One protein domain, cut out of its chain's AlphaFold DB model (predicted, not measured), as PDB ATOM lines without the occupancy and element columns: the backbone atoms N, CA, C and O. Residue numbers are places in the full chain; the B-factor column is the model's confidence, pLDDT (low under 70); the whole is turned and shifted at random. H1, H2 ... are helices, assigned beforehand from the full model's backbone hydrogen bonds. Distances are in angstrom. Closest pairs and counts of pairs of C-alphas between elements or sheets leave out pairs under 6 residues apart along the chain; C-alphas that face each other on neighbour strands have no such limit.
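Overview. This is residues 47 to 184 of the 292 residues of an uncharacterized protein of Amycolatopsis albispora (UniProt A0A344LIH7). The domain is a rod in which three long helices, H3, H4 and H5, make an up-and-down bundle, each running against the one before it. At one end of the rod sit three shorter helices, where H7 packs on H1 and makes a corner with H6; little H2 lies near the middle, and residues 64 to 76, with no named element, run from it to the far end, where H3 begins. The printed part has 138 residues with seven named helices, H1 to H7 in chain order, and no named strand; the class is all helix. It is compact, with a radius of gyration of the C-alphas of 16.4 A, and spans 50 by 23 by 21 A.

Arrangement. H1, residues 47 to 58, touches H3, residues 77 to 98, with residue 58 alone; the closest C-alphas, of Ala 58 and Ile 95, are 5.1 A apart, and the two run opposite ways at a shallow tilt of 29 degrees. H2, residues 60 to 63, touches H3, with the C-alphas of Val 61 and Ser 91 closest at 6.2 A. H3 is the hub, touching four helices. It forms a helical hairpin with H4, residues 110 to 133: the closest C-alphas, of Leu 92 and Ala 121, are 5.2 A apart, at a shallow tilt of 31 degrees. H4 forms a second hairpin with H5, residues 139 to 155, at a shallow tilt of 9 degrees; the C-alphas of Tyr 131 and Tyr 145 are closest, at 6.5 A. H3 and H5 touch at Ala 78 and Glu 139, whose C-alphas are closest at 5.3 A, and run the same way at 36 degrees, only just a steep tilt. H6, residues 163 to 169, is apart from H5 and touches H7, residues 171 to 179, only at the corner, with the C-alphas of Val 167 and Ala 174 closest at 4.4 A. H7 touches H1 at a steep tilt of 66 degrees, with the C-alphas of Val 49 and Ala 176 closest at 5.0 A. In H1, H3, H5, H6 and H7 every O i to N i+4 pair is within hydrogen-bond range, in H4 18 of 20 are, and H2 is too short for such a pair.

Along the chain. H1 begins at C-alpha 47 (181.302, 129.901, 219.172) and is 16.5 A long; H2 measures 5.0 A. H3 is 31.3 A long. H4, 33.2 A, ends at C-alpha 133 (164.331, 157.234, 197.130) and has a kink of 35 degrees near residue 127. H5 is 24.2 A long, H6 9.9 A and H7 12.6 A, ending at C-alpha 179 (171.218, 130.407, 224.599).

Size, cuts and confidence. The C-alphas of Glu 75 and Gly 171, the two farthest apart, are 51.1 A from each other. The links H2 to H3 and H3 to H4 are long. The printed part has no cut; its mean pLDDT is 93.1, and no printed residue is under 70.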
ATOM      1  N   ALA A  47     181.158 129.314 220.503       95.88
ATOM      2  CA  ALA A  47     181.302 129.901 219.172       95.88
ATOM      3  C   ALA A  47     180.020 129.771 218.331       95.88
ATOM      4  O   ALA A  47     179.668 130.700 217.610       95.88
ATOM      5  N   GLN A  48     179.290 128.656 218.458       96.06
ATOM      6  CA  GLN A  48     177.996 128.470 217.793       96.06
ATOM      7  C   GLN A  48     176.927 129.411 218.356       96.06
ATOM      8  O   GLN A  48     176.158 129.984 217.588       96.06
ATOM      9  N   VAL A  49     176.898 129.607 219.678       97.00
ATOM     10  CA  VAL A  49     175.963 130.541 220.329       97.00
ATOM     11  C   VAL A  49     176.255 131.986 219.920       97.00
ATOM     12  O   VAL A  49     175.339 132.723 219.560       97.00
ATOM     13  N   ASP A  50     177.528 132.394 219.923       96.12
ATOM     14  CA  ASP A  50     177.941 133.731 219.480       96.12
ATOM     15  C   ASP A  50     177.643 133.973 217.992       96.12
ATOM     16  O   ASP A  50     177.114 135.024 217.617       96.12
ATOM     17  N   TRP A  51     177.927 132.986 217.139       96.56
ATOM     18  CA  TRP A  51     177.588 133.055 215.721       96.56
ATOM     19  C   TRP A  51     176.083 133.251 215.526       96.56
ATOM     20  O   TRP A  51     175.668 134.151 214.795       96.56
ATOM     21  N   LEU A  52     175.262 132.468 216.232       96.81
ATOM     22  CA  LEU A  52     173.811 132.529 216.104       96.81
ATOM     23  C   LEU A  52     173.244 133.856 216.634       96.81
ATOM     24  O   LEU A  52     172.356 134.431 216.010       96.81
ATOM     25  N   ASN A  53     173.818 134.413 217.705       96.38
ATOM     26  CA  ASN A  53     173.507 135.768 218.172       96.38
ATOM     27  C   ASN A  53     173.740 136.827 217.085       96.38
ATOM     28  O   ASN A  53     172.874 137.670 216.840       96.38
ATOM     29  N   ARG A  54     174.902 136.786 216.420       96.00
ATOM     30  CA  ARG A  54     175.227 137.715 215.327       96.00
ATOM     31  C   ARG A  54     174.316 137.510 214.121       96.00
ATOM     32  O   ARG A  54     173.847 138.494 213.553       96.00
ATOM     33  N   PHE A  55     174.017 136.258 213.776       96.00
ATOM     34  CA  PHE A  55     173.079 135.929 212.708       96.00
ATOM     35  C   PHE A  55     171.675 136.476 212.992       96.00
ATOM     36  O   PHE A  55     171.127 137.181 212.154       96.00
ATOM     37  N   CYS A  56     171.102 136.230 214.173       95.94
ATOM     38  CA  CYS A  56     169.764 136.722 214.518       95.94
ATOM     39  C   CYS A  56     169.697 138.247 214.601       95.94
ATOM     40  O   CYS A  56     168.710 138.845 214.177       95.94
ATOM     41  N   GLN A  57     170.762 138.889 215.089       94.38
ATOM     42  CA  GLN A  57     170.873 140.344 215.061       94.38
ATOM     43  C   GLN A  57     170.850 140.878 213.622       94.38
ATOM     44  O   GLN A  57     170.179 141.878 213.365       94.38
ATOM     45  N   ALA A  58     171.547 140.216 212.693       94.62
ATOM     46  CA  ALA A  58     171.520 140.571 211.279       94.62
ATOM     47  C   ALA A  58     170.131 140.327 210.677       94.62
ATOM     48  O   ALA A  58     169.509 141.239 210.144       94.62
ATOM     49  N   ALA A  59     169.598 139.117 210.843       95.25
ATOM     50  CA  ALA A  59     168.324 138.661 210.295       95.25
ATOM     51  C   ALA A  59     167.083 139.262 210.983       95.25
ATOM     52  O   ALA A  59     165.958 138.856 210.682       95.25
ATOM     53  N   LYS A  60     167.253 140.233 211.890       94.06
ATOM     54  CA  LYS A  60     166.182 140.759 212.744       94.06
ATOM     55  C   LYS A  60     164.961 141.233 211.958       94.06
ATOM     56  O   LYS A  60     163.854 140.964 212.392       94.06
ATOM     57  N   VAL A  61     165.134 141.863 210.793       94.69
ATOM     58  CA  VAL A  61     164.005 142.333 209.957       94.69
ATOM     59  C   VAL A  61     163.115 141.196 209.435       94.69
ATOM     60  O   VAL A  61     161.942 141.421 209.169       94.69
ATOM     61  N   PHE A  62     163.644 139.976 209.308       93.62
ATOM     62  CA  PHE A  62     162.862 138.795 208.927       93.62
ATOM     63  C   PHE A  62     162.272 138.076 210.141       93.62
ATOM     64  O   PHE A  62     161.164 137.558 210.071       93.62
ATOM     65  N   LEU A  63     163.015 138.032 211.250       91.75
ATOM     66  CA  LEU A  63     162.581 137.355 212.476       91.75
ATOM     67  C   LEU A  63     161.527 138.166 213.242       91.75
ATOM     68  O   LEU A  63     160.614 137.605 213.841       91.75
ATOM     69  N   LEU A  64     161.665 139.489 213.216       91.69
ATOM     70  CA  LEU A  64     160.823 140.472 213.884       91.69
ATOM     71  C   LEU A  64     160.619 141.655 212.922       91.69
ATOM     72  O   LEU A  64     161.272 142.694 213.084       91.69
ATOM     73  N   PRO A  65     159.765 141.498 211.888       92.31
ATOM     74  CA  PRO A  65     159.492 142.570 210.944       92.31
ATOM     75  C   PRO A  65     159.045 143.840 211.672       92.31
ATOM     76  O   PRO A  65     158.222 143.748 212.588       92.31
ATOM     77  N   PRO A  66     159.573 145.021 211.301       91.12
ATOM     78  CA  PRO A  66     159.132 146.268 211.901       91.12
ATOM     79  C   PRO A  66     157.637 146.453 211.643       91.12
ATOM     80  O   PRO A  66     157.146 146.182 210.547       91.12
ATOM     81  N   GLU A  67     156.910 146.928 212.651       91.44
ATOM     82  CA  GLU A  67     155.513 147.289 212.450       91.44
ATOM     83  C   GLU A  67     155.437 148.537 211.562       91.44
ATOM     84  O   GLU A  67     156.187 149.497 211.784       91.44
ATOM     85  N   PRO A  68     154.547 148.558 210.555       90.88
ATOM     86  CA  PRO A  68     154.291 149.784 209.827       90.88
ATOM     87  C   PRO A  68     153.740 150.841 210.792       90.88
ATOM     88  O   PRO A  68     153.068 150.495 211.774       90.88
ATOM     89  N   PRO A  69     153.978 152.136 210.522       85.56
ATOM     90  CA  PRO A  69     153.341 153.190 211.293       85.56
ATOM     91  C   PRO A  69     151.825 152.958 211.289       85.56
ATOM     92  O   PRO A  69     151.234 152.620 210.260       85.56
ATOM     93  N   ARG A  70     151.197 153.107 212.463       84.19
ATOM     94  CA  ARG A  70     149.732 153.033 212.598       84.19
ATOM     95  C   ARG A  70     149.087 154.071 211.673       84.19
ATOM     96  O   ARG A  70     149.782 154.973 211.217       84.19
ATOM     97  N   ASP A  71     147.785 153.954 211.385       74.12
ATOM     98  CA  ASP A  71     147.079 154.922 210.526       74.12
ATOM     99  C   ASP A  71     147.103 156.320 211.162       74.12
ATOM    100  O   ASP A  71     146.218 156.713 211.923       74.12
ATOM    101  N   LEU A  72     148.180 157.044 210.886       70.69
ATOM    102  CA  LEU A  72     148.390 158.425 211.247       70.69
ATOM    103  C   LEU A  72     147.694 159.234 210.158       70.69
ATOM    104  O   LEU A  72     147.790 158.937 208.966       70.69
ATOM    105  N   ARG A  73     146.893 160.200 210.585       79.50
ATOM    106  CA  ARG A  73     146.186 161.132 209.701       79.50
ATOM    107  C   ARG A  73     146.616 162.546 210.041       79.50
ATOM    108  O   ARG A  73     145.786 163.418 210.283       79.50
ATOM    109  N   ASP A  74     147.926 162.716 210.152       85.50
ATOM    110  CA  ASP A  74     148.565 163.982 210.475       85.50
ATOM    111  C   ASP A  74     149.546 164.398 209.369       85.50
ATOM    112  O   ASP A  74     149.898 163.630 208.472       85.50
ATOM    113  N   GLU A  75     150.001 165.642 209.446       85.50
ATOM    114  CA  GLU A  75     150.974 166.258 208.546       85.50
ATOM    115  C   GLU A  75     152.384 165.632 208.595       85.50
ATOM    116  O   GLU A  75     153.274 166.066 207.860       85.50
ATOM    117  N   PHE A  76     152.601 164.620 209.442       88.88
ATOM    118  CA  PHE A  76     153.848 163.861 209.559       88.88
ATOM    119  C   PHE A  76     153.760 162.480 208.897       88.88
ATOM    120  O   PHE A  76     154.790 161.832 208.721       88.88
ATOM    121  N   THR A  77     152.573 162.054 208.454       90.31
ATOM    122  CA  THR A  77     152.344 160.707 207.909       90.31
ATOM    123  C   THR A  77     153.308 160.348 206.775       90.31
ATOM    124  O   THR A  77     153.938 159.293 206.813       90.31
ATOM    125  N   ALA A  78     153.489 161.229 205.786       90.81
ATOM    126  CA  ALA A  78     154.419 160.983 204.678       90.81
ATOM    127  C   ALA A  78     155.865 160.740 205.158       90.81
ATOM    128  O   ALA A  78     156.586 159.906 204.600       90.81
ATOM    129  N   MET A  79     156.277 161.433 206.223       88.69
ATOM    130  CA  MET A  79     157.590 161.247 206.826       88.69
ATOM    131  C   MET A  79     157.702 159.889 207.518       88.69
ATOM    132  O   MET A  79     158.710 159.215 207.332       88.69
ATOM    133  N   ASP A  80     156.695 159.454 208.278       89.94
ATOM    134  CA  ASP A  80     156.752 158.148 208.950       89.94
ATOM    135  C   ASP A  80     156.759 156.992 207.962       89.94
ATOM    136  O   ASP A  80     157.502 156.031 208.145       89.94
ATOM    137  N   LEU A  81     155.965 157.097 206.895       93.50
ATOM    138  CA  LEU A  81     155.947 156.100 205.828       93.50
ATOM    139  C   LEU A  81     157.326 156.010 205.160       93.50
ATOM    140  O   LEU A  81     157.855 154.914 204.971       93.50
ATOM    141  N   SER A  82     157.949 157.157 204.872       91.88
ATOM    142  CA  SER A  82     159.305 157.218 204.311       91.88
ATOM    143  C   SER A  82     160.370 156.701 205.290       91.88
ATOM    144  O   SER A  82     161.265 155.957 204.892       91.88
ATOM    145  N   SER A  83     160.253 157.037 206.578       90.50
ATOM    146  CA  SER A  83     161.137 156.570 207.655       90.50
ATOM    147  C   SER A  83     161.060 155.051 207.832       90.50
ATOM    148  O   SER A  83     162.089 154.381 207.943       90.50
ATOM    149  N   TYR A  84     159.855 154.483 207.761       94.25
ATOM    150  CA  TYR A  84     159.648 153.038 207.765       94.25
ATOM    151  C   TYR A  84     160.350 152.364 206.580       94.25
ATOM    152  O   TYR A  84     161.142 151.443 206.781       94.25
ATOM    153  N   LEU A  85     160.131 152.854 205.353       96.25
ATOM    154  CA  LEU A  85     160.779 152.305 204.153       96.25
ATOM    155  C   LEU A  85     162.310 152.388 204.249       96.25
ATOM    156  O   LEU A  85     163.002 151.423 203.932       96.25
ATOM    157  N   SER A  86     162.840 153.510 204.743       94.00
ATOM    158  CA  SER A  86     164.276 153.692 204.975       94.00
ATOM    159  C   SER A  86     164.825 152.732 206.038       94.00
ATOM    160  O   SER A  86     165.894 152.146 205.850       94.00
ATOM    161  N   THR A  87     164.077 152.499 207.121       93.44
ATOM    162  CA  THR A  87     164.440 151.544 208.182       93.44
ATOM    163  C   THR A  87     164.503 150.117 207.643       93.44
ATOM    164  O   THR A  87     165.468 149.392 207.908       93.44
ATOM    165  N   VAL A  88     163.511 149.713 206.843       96.25
ATOM    166  CA  VAL A  88     163.496 148.396 206.192       96.25
ATOM    167  C   VAL A  88     164.667 148.266 205.211       96.25
ATOM    168  O   VAL A  88     165.423 147.302 205.310       96.25
ATOM    169  N   SER A  89     164.884 149.248 204.328       96.25
ATOM    170  CA  SER A  89     166.019 149.279 203.384       96.25
ATOM    171  C   SER A  89     167.374 149.160 204.099       96.25
ATOM    172  O   SER A  89     168.215 148.331 203.730       96.25
ATOM    173  N   THR A  90     167.568 149.921 205.179       94.25
ATOM    174  CA  THR A  90     168.791 149.878 205.996       94.25
ATOM    175  C   THR A  90     168.989 148.499 206.617       94.25
ATOM    176  O   THR A  90     170.093 147.959 206.585       94.25
ATOM    177  N   SER A  91     167.921 147.889 207.131       94.88
ATOM    178  CA  SER A  91     167.987 146.562 207.749       94.88
ATOM    179  C   SER A  91     168.321 145.466 206.731       94.88
ATOM    180  O   SER A  91     169.181 144.626 206.990       94.88
ATOM    181  N   LEU A  92     167.714 145.505 205.541       96.44
ATOM    182  CA  LEU A  92     168.024 144.573 204.448       96.44
ATOM    183  C   LEU A  92     169.473 144.745 203.964       96.44
ATOM    184  O   LEU A  92     170.180 143.766 203.728       96.44
ATOM    185  N   SER A  93     169.958 145.985 203.888       94.94
ATOM    186  CA  SER A  93     171.361 146.285 203.581       94.94
ATOM    187  C   SER A  93     172.319 145.794 204.665       94.94
ATOM    188  O   SER A  93     173.378 145.260 204.337       94.94
ATOM    189  N   SER A  94     171.934 145.895 205.941       93.12
ATOM    190  CA  SER A  94     172.704 145.347 207.061       93.12
ATOM    191  C   SER A  94     172.881 143.837 206.930       93.12
ATOM    192  O   SER A  94     173.991 143.358 207.127       93.12
ATOM    193  N   ILE A  95     171.844 143.092 206.529       95.06
ATOM    194  CA  ILE A  95     171.953 141.641 206.288       95.06
ATOM    195  C   ILE A  95     172.968 141.346 205.192       95.06
ATOM    196  O   ILE A  95     173.875 140.551 205.419       95.06
ATOM    197  N   ARG A  96     172.848 142.016 204.036       95.00
ATOM    198  CA  ARG A  96     173.772 141.846 202.900       95.00
ATOM    199  C   ARG A  96     175.222 142.133 203.288       95.00
ATOM    200  O   ARG A  96     176.135 141.480 202.802       95.00
ATOM    201  N   HIS A  97     175.443 143.122 204.153       94.56
ATOM    202  CA  HIS A  97     176.782 143.451 204.623       94.56
ATOM    203  C   HIS A  97     177.284 142.445 205.668       94.56
ATOM    204  O   HIS A  97     178.376 141.898 205.531       94.56
ATOM    205  N   GLN A  98     176.485 142.169 206.699       93.12
ATOM    206  CA  GLN A  98     176.876 141.303 207.809       93.12
ATOM    207  C   GLN A  98     177.057 139.849 207.380       93.12
ATOM    208  O   GLN A  98     177.938 139.184 207.924       93.12
ATOM    209  N   SER A  99     176.321 139.370 206.373       92.56
ATOM    210  CA  SER A  99     176.503 138.026 205.815       92.56
ATOM    211  C   SER A  99     177.921 137.779 205.298       92.56
ATOM    212  O   SER A  99     178.417 136.666 205.426       92.56
ATOM    213  N   THR A 100     178.620 138.817 204.826       93.00
ATOM    214  CA  THR A 100     180.029 138.717 204.398       93.00
ATOM    215  C   THR A 100     181.021 138.573 205.556       93.00
ATOM    216  O   THR A 100     182.170 138.196 205.343       93.00
ATOM    217  N   THR A 101     180.587 138.878 206.783       93.38
ATOM    218  CA  THR A 101     181.418 138.858 208.001       93.38
ATOM    219  C   THR A 101     181.097 137.693 208.935       93.38
ATOM    220  O   THR A 101     181.852 137.420 209.871       93.38
ATOM    221  N   LEU A 102     179.972 137.010 208.710       92.12
ATOM    222  CA  LEU A 102     179.650 135.772 209.407       92.12
ATOM    223  C   LEU A 102     180.592 134.676 208.895       92.12
ATOM    224  O   LEU A 102     180.828 134.584 207.698       92.12
ATOM    225  N   ALA A 103     181.129 133.860 209.801       90.19
ATOM    226  CA  ALA A 103     181.959 132.693 209.488       90.19
ATOM    227  C   ALA A 103     181.059 131.439 209.443       90.19
ATOM    228  O   ALA A 103     180.887 130.788 210.483       90.19
ATOM    229  N   PRO A 104     180.364 131.159 208.318       82.81
ATOM    230  CA  PRO A 104     179.286 130.166 208.242       82.81
ATOM    231  C   PRO A 104     179.718 128.743 208.607       82.81
ATOM    232  O   PRO A 104     178.896 127.953 209.058       82.81
ATOM    233  N   GLU A 105     180.998 128.416 208.458       86.31
ATOM    234  CA  GLU A 105     181.592 127.120 208.790       86.31
ATOM    235  C   GLU A 105     181.550 126.780 210.287       86.31
ATOM    236  O   GLU A 105     181.711 125.622 210.667       86.31
ATOM    237  N   THR A 106     181.303 127.773 211.145       83.81
ATOM    238  CA  THR A 106     181.203 127.584 212.603       83.81
ATOM    239  C   THR A 106     179.880 126.921 213.009       83.81
ATOM    240  O   THR A 106     179.750 126.426 214.130       83.81
ATOM    241  N   PHE A 107     178.886 126.901 212.115       88.06
ATOM    242  CA  PHE A 107     177.523 126.490 212.425       88.06
ATOM    243  C   PHE A 107     177.016 125.428 211.436       88.06
ATOM    244  O   PHE A 107     177.213 125.587 210.229       88.06
ATOM    245  N   PRO A 108     176.349 124.351 211.898       87.19
ATOM    246  CA  PRO A 108     175.729 123.376 211.005       87.19
ATOM    247  C   PRO A 108     174.770 124.064 210.030       87.19
ATOM    248  O   PRO A 108     173.868 124.786 210.447       87.19
ATOM    249  N   HIS A 109     174.990 123.863 208.731       93.44
ATOM    250  CA  HIS A 109     174.245 124.524 207.654       93.44
ATOM    251  C   HIS A 109     174.296 126.064 207.660       93.44
ATOM    252  O   HIS A 109     173.426 126.735 207.097       93.44
ATOM    253  N   GLY A 110     175.306 126.653 208.311       94.19
ATOM    254  CA  GLY A 110     175.427 128.103 208.439       94.19
ATOM    255  C   GLY A 110     175.548 128.804 207.087       94.19
ATOM    256  O   GLY A 110     175.023 129.903 206.925       94.19
ATOM    257  N   LYS A 111     176.181 128.164 206.094       95.19
ATOM    258  CA  LYS A 111     176.327 128.731 204.748       95.19
ATOM    259  C   LYS A 111     174.985 128.790 204.029       95.19
ATOM    260  O   LYS A 111     174.612 129.847 203.539       95.19
ATOM    261  N   GLU A 112     174.265 127.676 203.995       95.06
ATOM    262  CA  GLU A 112     172.958 127.570 203.352       95.06
ATOM    263  C   GLU A 112     171.961 128.546 203.979       95.06
ATOM    264  O   GLU A 112     171.228 129.223 203.261       95.06
ATOM    265  N   LEU A 113     171.989 128.679 205.310       95.44
ATOM    266  CA  LEU A 113     171.155 129.629 206.038       95.44
ATOM    267  C   LEU A 113     171.502 131.086 205.678       95.44
ATOM    268  O   LEU A 113     170.614 131.876 205.358       95.44
ATOM    269  N   VAL A 114     172.786 131.458 205.689       95.81
ATOM    270  CA  VAL A 114     173.228 132.821 205.342       95.81
ATOM    271  C   VAL A 114     172.918 133.162 203.881       95.81
ATOM    272  O   VAL A 114     172.426 134.261 203.606       95.81
ATOM    273  N   ASP A 115     173.148 132.233 202.952       95.44
ATOM    274  CA  ASP A 115     172.867 132.418 201.524       95.44
ATOM    275  C   ASP A 115     171.356 132.603 201.277       95.44
ATOM    276  O   ASP A 115     170.954 133.501 200.526       95.44
ATOM    277  N   ALA A 116     170.505 131.820 201.954       95.75
ATOM    278  CA  ALA A 116     169.047 131.915 201.842       95.75
ATOM    279  C   ALA A 116     168.517 133.287 202.296       95.75
ATOM    280  O   ALA A 116     167.717 133.913 201.593       95.75
ATOM    281  N   TYR A 117     168.987 133.788 203.444       96.19
ATOM    282  CA  TYR A 117     168.584 135.101 203.962       96.19
ATOM    283  C   TYR A 117     169.172 136.259 203.148       96.19
ATOM    284  O   TYR A 117     168.484 137.255 202.933       96.19
ATOM    285  N   THR A 118     170.408 136.133 202.657       96.06
ATOM    286  CA  THR A 118     171.028 137.152 201.792       96.06
ATOM    287  C   THR A 118     170.265 137.278 200.477       96.06
ATOM    288  O   THR A 118     169.912 138.386 200.079       96.06
ATOM    289  N   THR A 119     169.907 136.152 199.856       95.94
ATOM    290  CA  THR A 119     169.109 136.128 198.621       95.94
ATOM    291  C   THR A 119     167.738 136.776 198.828       95.94
ATOM    292  O   THR A 119     167.312 137.609 198.026       95.94
ATOM    293  N   ALA A 120     167.049 136.445 199.927       95.50
ATOM    294  CA  ALA A 120     165.786 137.091 200.280       95.50
ATOM    295  C   ALA A 120     165.966 138.609 200.487       95.50
ATOM    296  O   ALA A 120     165.181 139.410 199.971       95.50
ATOM    297  N   ALA A 121     167.030 139.017 201.187       96.56
ATOM    298  CA  ALA A 121     167.337 140.422 201.430       96.56
ATOM    299  C   ALA A 121     167.630 141.202 200.143       96.56
ATOM    300  O   ALA A 121     167.222 142.352 200.032       96.56
ATOM    301  N   GLU A 122     168.292 140.597 199.156       96.00
ATOM    302  CA  GLU A 122     168.541 141.215 197.850       96.00
ATOM    303  C   GLU A 122     167.256 141.411 197.042       96.00
ATOM    304  O   GLU A 122     167.028 142.498 196.505       96.00
ATOM    305  N   GLN A 123     166.402 140.383 196.986       94.19
ATOM    306  CA  GLN A 123     165.144 140.426 196.234       94.19
ATOM    307  C   GLN A 123     164.231 141.552 196.721       94.19
ATOM    308  O   GLN A 123     163.727 142.336 195.914       94.19
ATOM    309  N   LEU A 124     164.037 141.658 198.038       96.31
ATOM    310  CA  LEU A 124     163.221 142.723 198.617       96.31
ATOM    311  C   LEU A 124     163.971 144.057 198.673       96.31
ATOM    312  O   LEU A 124     163.385 145.102 198.398       96.31
ATOM    313  N   GLY A 125     165.264 144.026 198.995       96.50
ATOM    314  CA  GLY A 125     166.097 145.211 199.193       96.50
ATOM    315  C   GLY A 125     166.111 146.117 197.975       96.50
ATOM    316  O   GLY A 125     165.838 147.301 198.115       96.50
ATOM    317  N   ASN A 126     166.299 145.570 196.772       94.81
ATOM    318  CA  ASN A 126     166.324 146.376 195.543       94.81
ATOM    319  C   ASN A 126     165.027 147.173 195.327       94.81
ATOM    320  O   ASN A 126     165.063 148.316 194.876       94.81
ATOM    321  N   LYS A 127     163.887 146.578 195.686       96.19
ATOM    322  CA  LYS A 127     162.567 147.197 195.560       96.19
ATOM    323  C   LYS A 127     162.336 148.272 196.625       96.19
ATOM    324  O   LYS A 127     161.911 149.378 196.307       96.19
ATOM    325  N   VAL A 128     162.673 147.986 197.883       96.69
ATOM    326  CA  VAL A 128     162.545 148.964 198.982       96.69
ATOM    327  C   VAL A 128     163.552 150.117 198.826       96.69
ATOM    328  O   VAL A 128     163.243 151.263 199.154       96.69
ATOM    329  N   ASP A 129     164.733 149.856 198.261       95.31
ATOM    330  CA  ASP A 129     165.740 150.868 197.920       95.31
ATOM    331  C   ASP A 129     165.236 151.836 196.838       95.31
ATOM    332  O   ASP A 129     165.635 152.999 196.818       95.31
ATOM    333  N   GLU A 130     164.362 151.388 195.934       96.06
ATOM    334  CA  GLU A 130     163.678 152.266 194.981       96.06
ATOM    335  C   GLU A 130     162.603 153.103 195.684       96.06
ATOM    336  O   GLU A 130     162.569 154.323 195.521       96.06
ATOM    337  N   TYR A 131     161.778 152.475 196.527       96.25
ATOM    338  CA  TYR A 131     160.698 153.151 197.256       96.25
ATOM    339  C   TYR A 131     161.224 154.238 198.194       96.25
ATOM    340  O   TYR A 131     160.706 155.352 198.211       96.25
ATOM    341  N   SER A 132     162.300 153.949 198.925       92.25
ATOM    342  CA  SER A 132     162.921 154.889 199.868       92.25
ATOM    343  C   SER A 132     163.541 156.122 199.197       92.25
ATOM    344  O   SER A 132     163.670 157.165 199.837       92.25
ATOM    345  N   ARG A 133     163.875 156.061 197.899       93.25
ATOM    346  CA  ARG A 133     164.331 157.234 197.130       93.25
ATOM    347  C   ARG A 133     163.188 158.157 196.715       93.25
ATOM    348  O   ARG A 133     163.449 159.301 196.355       93.25
ATOM    349  N   GLN A 134     161.942 157.695 196.785       93.06
ATOM    350  CA  GLN A 134     160.755 158.467 196.417       93.06
ATOM    351  C   GLN A 134     160.146 159.213 197.614       93.06
ATOM    352  O   GLN A 134     158.931 159.259 197.777       93.06
ATOM    353  N   TYR A 135     160.975 159.841 198.450       87.31
ATOM    354  CA  TYR A 135     160.528 160.549 199.660       87.31
ATOM    355  C   TYR A 135     159.605 161.756 199.384       87.31
ATOM    356  O   TYR A 135     158.957 162.257 200.297       87.31
ATOM    357  N   THR A 136     159.534 162.232 198.135       88.75
ATOM    358  CA  THR A 136     158.606 163.286 197.690       88.75
ATOM    359  C   THR A 136     157.333 162.743 197.036       88.75
ATOM    360  O   THR A 136     156.562 163.524 196.477       88.75
ATOM    361  N   ALA A 137     157.132 161.422 197.016       93.50
ATOM    362  CA  ALA A 137     155.913 160.829 196.484       93.50
ATOM    363  C   ALA A 137     154.689 161.282 197.289       93.50
ATOM    364  O   ALA A 137     154.781 161.641 198.466       93.50
ATOM    365  N   ALA A 138     153.526 161.261 196.640       94.69
ATOM    366  CA  ALA A 138     152.267 161.536 197.313       94.69
ATOM    367  C   ALA A 138     152.013 160.505 198.432       94.69
ATOM    368  O   ALA A 138     152.461 159.359 198.361       94.69
ATOM    369  N   GLU A 139     151.303 160.915 199.484       92.88
ATOM    370  CA  GLU A 139     151.096 160.079 200.672       92.88
ATOM    371  C   GLU A 139     150.410 158.742 200.345       92.88
ATOM    372  O   GLU A 139     150.791 157.702 200.878       92.88
ATOM    373  N   ASP A 140     149.429 158.742 199.442       94.12
ATOM    374  CA  ASP A 140     148.731 157.538 198.982       94.12
ATOM    375  C   ASP A 140     149.678 156.550 198.286       94.12
ATOM    376  O   ASP A 140     149.592 155.339 198.515       94.12
ATOM    377  N   VAL A 141     150.638 157.064 197.514       96.12
ATOM    378  CA  VAL A 141     151.699 156.265 196.891       96.12
ATOM    379  C   VAL A 141     152.615 155.657 197.957       96.12
ATOM    380  O   VAL A 141     152.864 154.452 197.932       96.12
ATOM    381  N   LEU A 142     153.050 156.449 198.946       95.44
ATOM    382  CA  LEU A 142     153.869 155.957 200.063       95.44
ATOM    383  C   LEU A 142     153.144 154.873 200.876       95.44
ATOM    384  O   LEU A 142     153.752 153.861 201.229       95.44
ATOM    385  N   ARG A 143     151.837 155.026 201.134       94.81
ATOM    386  CA  ARG A 143     151.017 153.992 201.796       94.81
ATOM    387  C   ARG A 143     150.979 152.700 200.984       94.81
ATOM    388  O   ARG A 143     151.065 151.617 201.566       94.81
ATOM    389  N   GLY A 144     150.895 152.809 199.657       96.12
ATOM    390  CA  GLY A 144     151.024 151.676 198.741       96.12
ATOM    391  C   GLY A 144     152.360 150.948 198.913       96.12
ATOM    392  O   GLY A 144     152.368 149.740 199.154       96.12
ATOM    393  N   TYR A 145     153.475 151.684 198.896       97.31
ATOM    394  CA  TYR A 145     154.821 151.125 199.089       97.31
ATOM    395  C   TYR A 145     155.003 150.450 200.449       97.31
ATOM    396  O   TYR A 145     155.559 149.352 200.519       97.31
ATOM    397  N   VAL A 146     154.516 151.064 201.531       96.31
ATOM    398  CA  VAL A 146     154.570 150.479 202.882       96.31
ATOM    399  C   VAL A 146     153.742 149.201 202.963       96.31
ATOM    400  O   VAL A 146     154.225 148.202 203.499       96.31
ATOM    401  N   THR A 147     152.529 149.205 202.407       96.06
ATOM    402  CA  THR A 147     151.650 148.025 202.382       96.06
ATOM    403  C   THR A 147     152.324 146.877 201.644       96.06
ATOM    404  O   THR A 147     152.450 145.780 202.182       96.06
ATOM    405  N   GLU A 148     152.832 147.142 200.444       96.69
ATOM    406  CA  GLU A 148     153.508 146.137 199.632       96.69
ATOM    407  C   GLU A 148     154.785 145.610 200.293       96.69
ATOM    408  O   GLU A 148     155.009 144.403 200.308       96.69
ATOM    409  N   THR A 149     155.597 146.488 200.887       96.69
ATOM    410  CA  THR A 149     156.810 146.098 201.624       96.69
ATOM    411  C   THR A 149     156.472 145.217 202.823       96.69
ATOM    412  O   THR A 149     157.141 144.219 203.071       96.69
ATOM    413  N   THR A 150     155.410 145.556 203.554       95.56
ATOM    414  CA  THR A 150     154.970 144.808 204.738       95.56
ATOM    415  C   THR A 150     154.435 143.429 204.362       95.56
ATOM    416  O   THR A 150     154.800 142.435 204.986       95.56
ATOM    417  N   GLU A 151     153.609 143.337 203.319       95.38
ATOM    418  CA  GLU A 151     153.131 142.046 202.813       95.38
ATOM    419  C   GLU A 151     154.274 141.207 202.233       95.38
ATOM    420  O   GLU A 151     154.335 139.997 202.465       95.38
ATOM    421  N   ALA A 152     155.239 141.840 201.559       95.56
ATOM    422  CA  ALA A 152     156.448 141.161 201.116       95.56
ATOM    423  C   ALA A 152     157.248 140.615 202.305       95.56
ATOM    424  O   ALA A 152     157.572 139.440 202.293       95.56
ATOM    425  N   LEU A 153     157.494 141.386 203.370       94.81
ATOM    426  CA  LEU A 153     158.194 140.892 204.568       94.81
ATOM    427  C   LEU A 153     157.481 139.707 205.239       94.81
ATOM    428  O   LEU A 153     158.143 138.780 205.694       94.81
ATOM    429  N   LYS A 154     156.143 139.707 205.285       92.25
ATOM    430  CA  LYS A 154     155.356 138.601 205.867       92.25
ATOM    431  C   LYS A 154     155.422 137.319 205.038       92.25
ATOM    432  O   LYS A 154     155.384 136.220 205.589       92.25
ATOM    433  N   THR A 155     155.427 137.460 203.715       92.12
ATOM    434  CA  THR A 155     155.351 136.329 202.777       92.12
ATOM    435  C   THR A 155     156.722 135.816 202.364       92.12
ATOM    436  O   THR A 155     156.862 134.636 202.035       92.12
ATOM    437  N   LEU A 156     157.734 136.679 202.395       89.38
ATOM    438  CA  LEU A 156     159.092 136.366 202.002       89.38
ATOM    439  C   LEU A 156     159.730 135.467 203.051       89.38
ATOM    440  O   LEU A 156     160.243 135.911 204.076       89.38
ATOM    441  N   ARG A 157     159.712 134.174 202.752       84.94
ATOM    442  CA  ARG A 157     160.546 133.206 203.446       84.94
ATOM    443  C   ARG A 157     161.877 133.070 202.711       84.94
ATOM    444  O   ARG A 157     161.870 133.028 201.477       84.94
ATOM    445  N   PRO A 158     163.003 132.977 203.438       88.06
ATOM    446  CA  PRO A 158     164.254 132.507 202.861       88.06
ATOM    447  C   PRO A 158     163.983 131.214 202.088       88.06
ATOM    448  O   PRO A 158     163.346 130.296 202.609       88.06
ATOM    449  N   GLN A 159     164.389 131.155 200.821       86.44
ATOM    450  CA  GLN A 159     164.192 129.945 200.031       86.44
ATOM    451  C   GLN A 159     165.136 128.852 200.537       86.44
ATOM    452  O   GLN A 159     166.327 129.091 200.714       86.44
ATOM    453  N   GLY A 160     164.607 127.644 200.732       86.19
ATOM    454  CA  GLY A 160     165.380 126.513 201.235       86.19
ATOM    455  C   GLY A 160     165.317 126.411 202.753       86.19
ATOM    456  O   GLY A 160     164.258 126.127 203.307       86.19
ATOM    457  N   LEU A 161     166.464 126.569 203.407       90.94
ATOM    458  CA  LEU A 161     166.621 126.320 204.832       90.94
ATOM    459  C   LEU A 161     166.346 127.594 205.638       90.94
ATOM    460  O   LEU A 161     167.070 128.578 205.502       90.94
ATOM    461  N   ASP A 162     165.319 127.569 206.487       93.00
ATOM    462  CA  ASP A 162     165.041 128.643 207.442       93.00
ATOM    463  C   ASP A 162     165.453 128.249 208.871       93.00
ATOM    464  O   ASP A 162     165.582 127.070 209.219       93.00
ATOM    465  N   LEU A 163     165.711 129.261 209.705       94.19
ATOM    466  CA  LEU A 163     166.131 129.046 211.089       94.19
ATOM    467  C   LEU A 163     165.085 128.254 211.903       94.19
ATOM    468  O   LEU A 163     165.492 127.340 212.621       94.19
ATOM    469  N   PRO A 164     163.764 128.522 211.797       94.44
ATOM    470  CA  PRO A 164     162.752 127.715 212.484       94.44
ATOM    471  C   PRO A 164     162.800 126.223 212.130       94.44
ATOM    472  O   PRO A 164     162.698 125.384 213.023       94.44
ATOM    473  N   THR A 165     162.992 125.882 210.854       94.00
ATOM    474  CA  THR A 165     163.116 124.494 210.394       94.00
ATOM    475  C   THR A 165     164.371 123.856 210.972       94.00
ATOM    476  O   THR A 165     164.279 122.770 211.535       94.00
ATOM    477  N   LEU A 166     165.515 124.551 210.934       94.69
ATOM    478  CA  LEU A 166     166.758 124.068 211.545       94.69
ATOM    479  C   LEU A 166     166.624 123.802 213.044       94.69
ATOM    480  O   LEU A 166     167.050 122.756 213.523       94.69
ATOM    481  N   VAL A 167     166.005 124.729 213.778       95.56
ATOM    482  CA  VAL A 167     165.731 124.577 215.214       95.56
ATOM    483  C   VAL A 167     164.814 123.380 215.480       95.56
ATOM    484  O   VAL A 167     164.976 122.704 216.492       95.56
ATOM    485  N   ALA A 168     163.870 123.082 214.585       94.81
ATOM    486  CA  ALA A 168     162.986 121.928 214.729       94.81
ATOM    487  C   ALA A 168     163.677 120.588 214.412       94.81
ATOM    488  O   ALA A 168     163.282 119.562 214.967       94.81
ATOM    489  N   THR A 169     164.680 120.577 213.529       93.88
ATOM    490  CA  THR A 169     165.319 119.340 213.044       93.88
ATOM    491  C   THR A 169     166.664 119.016 213.693       93.88
ATOM    492  O   THR A 169     167.057 117.852 213.690       93.88
ATOM    493  N   ASP A 170     167.375 120.002 214.247       94.00
ATOM    494  CA  ASP A 170     168.703 119.827 214.849       94.00
ATOM    495  C   ASP A 170     168.706 120.256 216.326       94.00
ATOM    496  O   ASP A 170     168.571 121.433 216.674       94.00
ATOM    497  N   GLY A 171     168.894 119.279 217.219       94.12
ATOM    498  CA  GLY A 171     168.890 119.508 218.665       94.12
ATOM    499  C   GLY A 171     170.032 120.400 219.169       94.12
ATOM    500  O   GLY A 171     169.852 121.098 220.167       94.12
ATOM    501  N   THR A 172     171.176 120.427 218.483       94.56
ATOM    502  CA  THR A 172     172.306 121.310 218.822       94.56
ATOM    503  C   THR A 172     171.961 122.753 218.468       94.56
ATOM    504  O   THR A 172     172.163 123.658 219.279       94.56
ATOM    505  N   VAL A 173     171.375 122.969 217.285       95.38
ATOM    506  CA  VAL A 173     170.891 124.286 216.836       95.38
ATOM    507  C   VAL A 173     169.788 124.800 217.757       95.38
ATOM    508  O   VAL A 173     169.823 125.963 218.160       95.38
ATOM    509  N   ALA A 174     168.854 123.938 218.165       95.94
ATOM    510  CA  ALA A 174     167.804 124.293 219.115       95.94
ATOM    511  C   ALA A 174     168.367 124.781 220.459       95.94
ATOM    512  O   ALA A 174     167.943 125.818 220.975       95.94
ATOM    513  N   GLN A 175     169.354 124.070 221.012       96.00
ATOM    514  CA  GLN A 175     170.021 124.476 222.251       96.00
ATOM    515  C   GLN A 175     170.806 125.782 222.075       96.00
ATOM    516  O   GLN A 175     170.734 126.654 222.941       96.00
ATOM    517  N   ALA A 176     171.513 125.955 220.952       96.88
ATOM    518  CA  ALA A 176     172.219 127.202 220.659       96.88
ATOM    519  C   ALA A 176     171.243 128.384 220.568       96.88
ATOM    520  O   ALA A 176     171.503 129.441 221.134       96.88
ATOM    521  N   HIS A 177     170.092 128.191 219.915       96.50
ATOM    522  CA  HIS A 177     169.048 129.205 219.769       96.50
ATOM    523  C   HIS A 177     168.481 129.648 221.120       96.50
ATOM    524  O   HIS A 177     168.294 130.840 221.348       96.50
ATOM    525  N   GLN A 178     168.260 128.709 222.046       96.38
ATOM    526  CA  GLN A 178     167.819 129.019 223.412       96.38
ATOM    527  C   GLN A 178     168.839 129.860 224.195       96.38
ATOM    528  O   GLN A 178     168.446 130.688 225.012       96.38
ATOM    529  N   GLN A 179     170.135 129.664 223.943       97.00
ATOM    530  CA  GLN A 179     171.218 130.407 224.599       97.00
ATOM    531  C   GLN A 179     171.540 131.740 223.903       97.00
ATOM    532  O   GLN A 179     172.117 132.638 224.516       97.00
ATOM    533  N   ALA A 180     171.174 131.888 222.631       96.69
ATOM    534  CA  ALA A 180     171.407 133.092 221.849       96.69
ATOM    535  C   ALA A 180     170.374 134.182 222.190       96.69
ATOM    536  O   ALA A 180     169.288 134.249 221.612       96.69
ATOM    537  N   GLU A 181     170.722 135.067 223.128       95.81
ATOM    538  CA  GLU A 181     169.874 136.173 223.597       95.81
ATOM    539  C   GLU A 181     169.280 137.042 222.477       95.81
ATOM    540  O   GLU A 181     168.152 137.509 222.605       95.81
ATOM    541  N   LYS A 182     170.006 137.258 221.373       94.56
ATOM    542  CA  LYS A 182     169.548 138.080 220.236       94.56
ATOM    543  C   LYS A 182     168.562 137.364 219.313       94.56
ATOM    544  O   LYS A 182     167.946 138.020 218.479       94.56
ATOM    545  N   CYS A 183     168.427 136.046 219.440       95.19
ATOM    546  CA  CYS A 183     167.415 135.258 218.734       95.19
ATOM    547  C   CYS A 183     166.106 135.160 219.504       95.19
ATOM    548  O   CYS A 183     165.071 134.819 218.934       95.19
ATOM    549  N   GLN A 184     166.146 135.435 220.806       93.25
ATOM    550  CA  GLN A 184     164.937 135.474 221.598       93.25
ATOM    551  C   GLN A 184     164.116 136.697 221.183       93.25
ATOM    552  O   GLN A 184     164.694 137.750 220.880       93.25
TER     553      GLN A 184